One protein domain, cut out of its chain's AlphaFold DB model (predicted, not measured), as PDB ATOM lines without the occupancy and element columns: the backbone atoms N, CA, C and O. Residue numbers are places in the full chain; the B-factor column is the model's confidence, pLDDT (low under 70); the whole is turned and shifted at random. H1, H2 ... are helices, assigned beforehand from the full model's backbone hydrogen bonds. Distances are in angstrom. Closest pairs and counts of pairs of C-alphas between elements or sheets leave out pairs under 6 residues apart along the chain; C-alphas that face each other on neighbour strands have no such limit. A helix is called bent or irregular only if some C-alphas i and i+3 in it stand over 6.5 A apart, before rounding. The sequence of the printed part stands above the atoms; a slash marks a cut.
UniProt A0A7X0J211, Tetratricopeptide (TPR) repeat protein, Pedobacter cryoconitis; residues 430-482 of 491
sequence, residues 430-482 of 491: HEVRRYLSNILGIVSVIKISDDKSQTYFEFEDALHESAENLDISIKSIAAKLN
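This is residues 430 to 482 of the 491 residues of the protein "Tetratricopeptide (TPR) repeat protein" of Pedobacter cryoconitis (UniProt A0A7X0J211). The printed part is a long helical hairpin: H1 runs one way, a tight turn follows, and the longer H2 folds back beside it. H2 has a kink of 55 degrees near residue 459, in its part close to the turn, and its far end runs on past the beginning of H1. The printed part has 53 residues, with two named helices in the order H1, H2 and no named strand, and its class is all helix. The whole is loose, with a radius of gyration of the C-alphas of 13.2 A, and is a rod spanning 46 by 16 by 10 A.

H1, residues 430 to 448, and H2, residues 452 to 482, form a helical hairpin. They touch, with 22 pairs of C-alphas within 8 A. Their closest C-alphas are those of Tyr 435 and Ser 466, 5.4 A apart. Their lines stand at a shallow tilt of 17 degrees, opposite ways, though the line of H2 is a rough one. Their centres are 9.8 A apart. Of the O i to N i+4 pairs, 14 of 15 in H1 and 25 of 27 in H2 are within hydrogen-bond range.

H1 begins at C-alpha 430, at (156.711, 176.161, 113.085), and ends at C-alpha 448, at (139.877, 157.724, 121.575), 26.4 A away. H2 measures 41.2 A from C-alpha 452 to C-alpha 482, the latter at (176.309, 175.722, 116.878). H2 is irregular: C-alphas 458 and 461 are 7.5 A apart, against about 5 A in a regular helix.

The two C-alphas farthest apart are those of Asp 450 and Asn 482, at 45.8 A. The link from H1 to H2 is tight, with 3 residues, and residues 448 to 453 stand free. The printed part has no cut. The mean pLDDT of the printed part is 85.4, and residues 481 to 482 are under 70.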
ATOM      1  N   HIS A 430     157.802 176.852 113.764       71.75
ATOM      2  CA  HIS A 430     156.711 176.161 113.085       71.75
ATOM      3  C   HIS A 430     157.123 174.754 112.606       71.75
ATOM      4  O   HIS A 430     156.269 173.888 112.445       71.75
ATOM      5  N   GLU A 431     158.425 174.514 112.423       74.38
ATOM      6  CA  GLU A 431     158.999 173.222 112.038       74.38
ATOM      7  C   GLU A 431     158.870 172.190 113.169       74.38
ATOM      8  O   GLU A 431     158.287 171.131 112.961       74.38
ATOM      9  N   VAL A 432     159.290 172.523 114.393       80.44
ATOM     10  CA  VAL A 432     159.192 171.616 115.554       80.44
ATOM     11  C   VAL A 432     157.733 171.439 115.988       80.44
ATOM     12  O   VAL A 432     157.271 170.320 116.230       80.44
ATOM     13  N   ARG A 433     156.965 172.539 116.039       82.19
ATOM     14  CA  ARG A 433     155.562 172.510 116.476       82.19
ATOM     15  C   ARG A 433     154.680 171.684 115.538       82.19
ATOM     16  O   ARG A 433     153.767 171.024 116.029       82.19
ATOM     17  N   ARG A 434     154.934 171.693 114.224       85.31
ATOM     18  CA  ARG A 434     154.152 170.923 113.241       85.31
ATOM     19  C   ARG A 434     154.251 169.423 113.504       85.31
ATOM     20  O   ARG A 434     153.222 168.783 113.690       85.31
ATOM     21  N   TYR A 435     155.465 168.879 113.579       87.31
ATOM     22  CA  TYR A 435     155.650 167.441 113.793       87.31
ATOM     23  C   TYR A 435     155.189 167.003 115.184       87.31
ATOM     24  O   TYR A 435     154.521 165.981 115.310       87.31
ATOM     25  N   LEU A 436     155.427 167.820 116.217       86.62
ATOM     26  CA  LEU A 436     154.899 167.549 117.555       86.62
ATOM     27  C   LEU A 436     153.360 167.538 117.582       86.62
ATOM     28  O   LEU A 436     152.764 166.672 118.217       86.62
ATOM     29  N   SER A 437     152.712 168.473 116.881       88.94
ATOM     30  CA  SER A 437     151.245 168.518 116.784       88.94
ATOM     31  C   SER A 437     150.692 167.307 116.037       88.94
ATOM     32  O   SER A 437     149.677 166.761 116.458       88.94
ATOM     33  N   ASN A 438     151.374 166.850 114.982       88.38
ATOM     34  CA  ASN A 438     151.010 165.626 114.265       88.38
ATOM     35  C   ASN A 438     151.098 164.398 115.179       88.38
ATOM     36  O   ASN A 438     150.132 163.648 115.277       88.38
ATOM     37  N   ILE A 439     152.206 164.237 115.913       89.94
ATOM     38  CA  ILE A 439     152.390 163.143 116.882       89.94
ATOM     39  C   ILE A 439     151.285 163.172 117.942       89.94
ATOM     40  O   ILE A 439     150.646 162.155 118.196       89.94
ATOM     41  N   LEU A 440     151.021 164.335 118.549       89.56
ATOM     42  CA  LEU A 440     149.969 164.479 119.560       89.56
ATOM     43  C   LEU A 440     148.573 164.198 118.989       89.56
ATOM     44  O   LEU A 440     147.760 163.566 119.665       89.56
ATOM     45  N   GLY A 441     148.305 164.637 117.757       90.31
ATOM     46  CA  GLY A 441     147.061 164.364 117.042       90.31
ATOM     47  C   GLY A 441     146.851 162.867 116.826       90.31
ATOM     48  O   GLY A 441     145.818 162.338 117.230       90.31
ATOM     49  N   ILE A 442     147.858 162.175 116.289       90.19
ATOM     50  CA  ILE A 442     147.836 160.721 116.068       90.19
ATOM     51  C   ILE A 442     147.632 159.976 117.396       90.19
ATOM     52  O   ILE A 442     146.735 159.142 117.511       90.19
ATOM     53  N   VAL A 443     148.387 160.325 118.444       89.00
ATOM     54  CA  VAL A 443     148.236 159.720 119.781       89.00
ATOM     55  C   VAL A 443     146.833 159.948 120.351       89.00
ATOM     56  O   VAL A 443     146.280 159.058 120.999       89.00
ATOM     57  N   SER A 444     146.241 161.125 120.130       90.19
ATOM     58  CA  SER A 444     144.873 161.418 120.565       90.19
ATOM     59  C   SER A 444     143.849 160.542 119.844       90.19
ATOM     60  O   SER A 444     142.946 160.023 120.497       90.19
ATOM     61  N   VAL A 445     143.997 160.349 118.530       89.12
ATOM     62  CA  VAL A 445     143.126 159.467 117.735       89.12
ATOM     63  C   VAL A 445     143.220 158.029 118.245       89.12
ATOM     64  O   VAL A 445     142.195 157.430 118.568       89.12
ATOM     65  N   ILE A 446     144.438 157.514 118.449       89.62
ATOM     66  CA  ILE A 446     144.665 156.169 119.004       89.62
ATOM     67  C   ILE A 446     143.992 156.027 120.378       89.62
ATOM     68  O   ILE A 446     143.332 155.025 120.646       89.62
ATOM     69  N   LYS A 447     144.109 157.034 121.255       88.81
ATOM     70  CA  LYS A 447     143.518 156.995 122.605       88.81
ATOM     71  C   LYS A 447     141.991 156.945 122.618       88.81
ATOM     72  O   LYS A 447     141.451 156.345 123.547       88.81
ATOM     73  N   ILE A 448     141.341 157.609 121.663       91.19
ATOM     74  CA  ILE A 448     139.877 157.724 121.575       91.19
ATOM     75  C   ILE A 448     139.269 156.530 120.819       91.19
ATOM     76  O   ILE A 448     138.083 156.266 120.977       91.19
ATOM     77  N   SER A 449     140.066 155.793 120.040       90.06
ATOM     78  CA  SER A 449     139.590 154.619 119.300       90.06
ATOM     79  C   SER A 449     139.146 153.461 120.204       90.06
ATOM     80  O   SER A 449     139.748 153.205 121.254       90.06
ATOM     81  N   ASP A 450     138.111 152.742 119.757       86.06
ATOM     82  CA  ASP A 450     137.578 151.555 120.437       86.06
ATOM     83  C   ASP A 450     138.544 150.356 120.344       86.06
ATOM     84  O   ASP A 450     138.697 149.611 121.314       86.06
ATOM     85  N   ASP A 451     139.266 150.216 119.222       89.25
ATOM     86  CA  ASP A 451     140.346 149.237 119.035       89.25
ATOM     87  C   ASP A 451     141.706 149.934 118.899       89.25
ATOM     88  O   ASP A 451     142.180 150.285 117.813       89.25
ATOM     89  N   LYS A 452     142.355 150.123 120.047       90.12
ATOM     90  CA  LYS A 452     143.648 150.812 120.143       90.12
ATOM     91  C   LYS A 452     144.769 150.075 119.425       90.12
ATOM     92  O   LYS A 452     145.708 150.726 118.979       90.12
ATOM     93  N   SER A 453     144.707 148.743 119.358       85.31
ATOM     94  CA  SER A 453     145.786 147.938 118.781       85.31
ATOM     95  C   SER A 453     145.769 148.050 117.266       85.31
ATOM     96  O   SER A 453     146.814 148.275 116.660       85.31
ATOM     97  N   GLN A 454     144.582 147.946 116.668       86.44
ATOM     98  CA  GLN A 454     144.424 148.099 115.229       86.44
ATOM     99  C   GLN A 454     144.689 149.544 114.788       86.44
ATOM    100  O   GLN A 454     145.479 149.769 113.876       86.44
ATOM    101  N   THR A 455     144.138 150.526 115.506       84.38
ATOM    102  CA  THR A 455     144.374 151.951 115.212       84.38
ATOM    103  C   THR A 455     145.849 152.335 115.367       84.38
ATOM    104  O   THR A 455     146.364 153.125 114.585       84.38
ATOM    105  N   TYR A 456     146.564 151.779 116.353       90.12
ATOM    106  CA  TYR A 456     148.009 151.996 116.468       90.12
ATOM    107  C   TYR A 456     148.745 151.466 115.233       90.12
ATOM    108  O   TYR A 456     149.564 152.190 114.682       90.12
ATOM    109  N   PHE A 457     148.417 150.257 114.773       88.69
ATOM    110  CA  PHE A 457     149.058 149.641 113.609       88.69
ATOM    111  C   PHE A 457     148.822 150.446 112.319       88.69
ATOM    112  O   PHE A 457     149.731 150.606 111.514       88.69
ATOM    113  N   GLU A 458     147.627 151.019 112.147       87.75
ATOM    114  CA  GLU A 458     147.291 151.875 110.997       87.75
ATOM    115  C   GLU A 458     148.069 153.200 110.972       87.75
ATOM    116  O   GLU A 458     148.326 153.751 109.902       87.75
ATOM    117  N   PHE A 459     148.450 153.718 112.141       92.06
ATOM    118  CA  PHE A 459     149.145 155.000 112.266       92.06
ATOM    119  C   PHE A 459     150.619 154.877 112.671       92.06
ATOM    120  O   PHE A 459     151.278 155.907 112.825       92.06
ATOM    121  N   GLU A 460     151.149 153.663 112.839       89.81
ATOM    122  CA  GLU A 460     152.519 153.421 113.303       89.81
ATOM    123  C   GLU A 460     153.542 154.087 112.376       89.81
ATOM    124  O   GLU A 460     154.383 154.857 112.846       89.81
ATOM    125  N   ASP A 461     153.390 153.902 111.063       87.62
ATOM    126  CA  ASP A 461     154.267 154.504 110.056       87.62
ATOM    127  C   ASP A 461     154.215 156.040 110.098       87.62
ATOM    128  O   ASP A 461     155.252 156.702 110.107       87.62
ATOM    129  N   ALA A 462     153.020 156.631 110.213       85.88
ATOM    130  CA  ALA A 462     152.847 158.085 110.277       85.88
ATOM    131  C   ALA A 462     153.389 158.693 111.587       85.88
ATOM    132  O   ALA A 462     153.880 159.831 111.606       85.88
ATOM    133  N   LEU A 463     153.299 157.948 112.694       89.88
ATOM    134  CA  LEU A 463     153.867 158.323 113.986       89.88
ATOM    135  C   LEU A 463     155.397 158.272 113.926       89.88
ATOM    136  O   LEU A 463     156.055 159.209 114.385       89.88
ATOM    137  N   HIS A 464     155.946 157.208 113.336       90.81
ATOM    138  CA  HIS A 464     157.380 157.030 113.161       90.81
ATOM    139  C   HIS A 464     157.959 158.105 112.237       90.81
ATOM    140  O   HIS A 464     158.893 158.798 112.632       90.81
ATOM    141  N   GLU A 465     157.331 158.346 111.085       89.25
ATOM    142  CA  GLU A 465     157.715 159.401 110.144       89.25
ATOM    143  C   GLU A 465     157.657 160.789 110.800       89.25
ATOM    144  O   GLU A 465     158.561 161.611 110.636       89.25
ATOM    145  N   SER A 466     156.618 161.079 111.589       89.50
ATOM    146  CA  SER A 466     156.521 162.363 112.295       89.50
ATOM    147  C   SER A 466     157.591 162.508 113.385       89.50
ATOM    148  O   SER A 466     158.113 163.606 113.578       89.50
ATOM    149  N   ALA A 467     157.942 161.424 114.083       89.06
ATOM    150  CA  ALA A 467     159.000 161.411 115.094       89.06
ATOM    151  C   ALA A 467     160.400 161.541 114.476       89.06
ATOM    152  O   ALA A 467     161.222 162.304 114.986       89.06
ATOM    153  N   GLU A 468     160.661 160.863 113.360       90.25
ATOM    154  CA  GLU A 468     161.920 160.960 112.621       90.25
ATOM    155  C   GLU A 468     162.100 162.364 112.030       90.25
ATOM    156  O   GLU A 468     163.141 162.993 112.217       90.25
ATOM    157  N   ASN A 469     161.054 162.927 111.421       88.94
ATOM    158  CA  ASN A 469     161.080 164.299 110.913       88.94
ATOM    159  C   ASN A 469     161.237 165.345 112.027       88.94
ATOM    160  O   ASN A 469     161.901 166.370 111.825       88.94
ATOM    161  N   LEU A 470     160.666 165.101 113.211       89.50
ATOM    162  CA  LEU A 470     160.905 165.917 114.400       89.50
ATOM    163  C   LEU A 470     162.380 165.851 114.824       89.50
ATOM    164  O   LEU A 470     162.986 166.900 115.040       89.50
ATOM    165  N   ASP A 471     162.976 164.658 114.891       88.06
ATOM    166  CA  ASP A 471     164.389 164.468 115.248       88.06
ATOM    167  C   ASP A 471     165.340 165.095 114.212       88.06
ATOM    168  O   ASP A 471     166.260 165.828 114.580       88.06
ATOM    169  N   ILE A 472     165.082 164.913 112.912       86.56
ATOM    170  CA  ILE A 472     165.842 165.549 111.822       86.56
ATOM    171  C   ILE A 472     165.735 167.073 111.911       86.56
ATOM    172  O   ILE A 472     166.745 167.775 111.784       86.56
ATOM    173  N   SER A 473     164.538 167.603 112.169       83.50
ATOM    174  CA  SER A 473     164.340 169.042 112.352       83.50
ATOM    175  C   SER A 473     165.145 169.537 113.553       83.50
ATOM    176  O   SER A 473     165.942 170.463 113.408       83.50
ATOM    177  N   ILE A 474     165.055 168.868 114.705       82.50
ATOM    178  CA  ILE A 474     165.834 169.203 115.907       82.50
ATOM    179  C   ILE A 474     167.344 169.162 115.622       82.50
ATOM    180  O   ILE A 474     168.049 170.118 115.955       82.50
ATOM    181  N   LYS A 475     167.853 168.116 114.958       82.56
ATOM    182  CA  LYS A 475     169.277 167.959 114.608       82.56
ATOM    183  C   LYS A 475     169.764 169.024 113.626       82.56
ATOM    184  O   LYS A 475     170.814 169.629 113.856       82.56
ATOM    185  N   SER A 476     169.013 169.289 112.556       80.19
ATOM    186  CA  SER A 476     169.395 170.287 111.546       80.19
ATOM    187  C   SER A 476     169.443 171.697 112.138       80.19
ATOM    188  O   SER A 476     170.319 172.497 111.799       80.19
ATOM    189  N   ILE A 477     168.544 172.002 113.077       70.81
ATOM    190  CA  ILE A 477     168.490 173.312 113.716       70.81
ATOM    191  C   ILE A 477     169.544 173.412 114.836       70.81
ATOM    192  O   ILE A 477     170.197 174.450 114.948       70.81
ATOM    193  N   ALA A 478     169.817 172.341 115.594       74.50
ATOM    194  CA  ALA A 478     170.936 172.287 116.547       74.50
ATOM    195  C   ALA A 478     172.293 172.535 115.857       74.50
ATOM    196  O   ALA A 478     173.126 173.294 116.360       74.50
ATOM    197  N   ALA A 479     172.487 171.981 114.657       77.31
ATOM    198  CA  ALA A 479     173.667 172.251 113.837       77.31
ATOM    199  C   ALA A 479     173.769 173.733 113.413       77.31
ATOM    200  O   ALA A 479     174.855 174.315 113.468       77.31
ATOM    201  N   LYS A 480     172.645 174.379 113.056       72.88
ATOM    202  CA  LYS A 480     172.582 175.821 112.723       72.88
ATOM    203  C   LYS A 480     172.840 176.740 113.929       72.88
ATOM    204  O   LYS A 480     173.357 177.844 113.758       72.88
ATOM    205  N   LEU A 481     172.478 176.316 115.142       66.56
ATOM    206  CA  LEU A 481     172.759 177.067 116.374       66.56
ATOM    207  C   LEU A 481     174.244 177.021 116.745       66.56
ATOM    208  O   LEU A 481     174.817 178.053 117.101       66.56
ATOM    209  N   ASN A 482     174.880 175.856 116.606       66.25
ATOM    210  CA  ASN A 482     176.309 175.722 116.878       66.25
ATOM    211  C   ASN A 482     177.150 176.569 115.914       66.25
ATOM    212  O   ASN A 482     178.048 177.272 116.371       66.25
TER     213      ASN A 482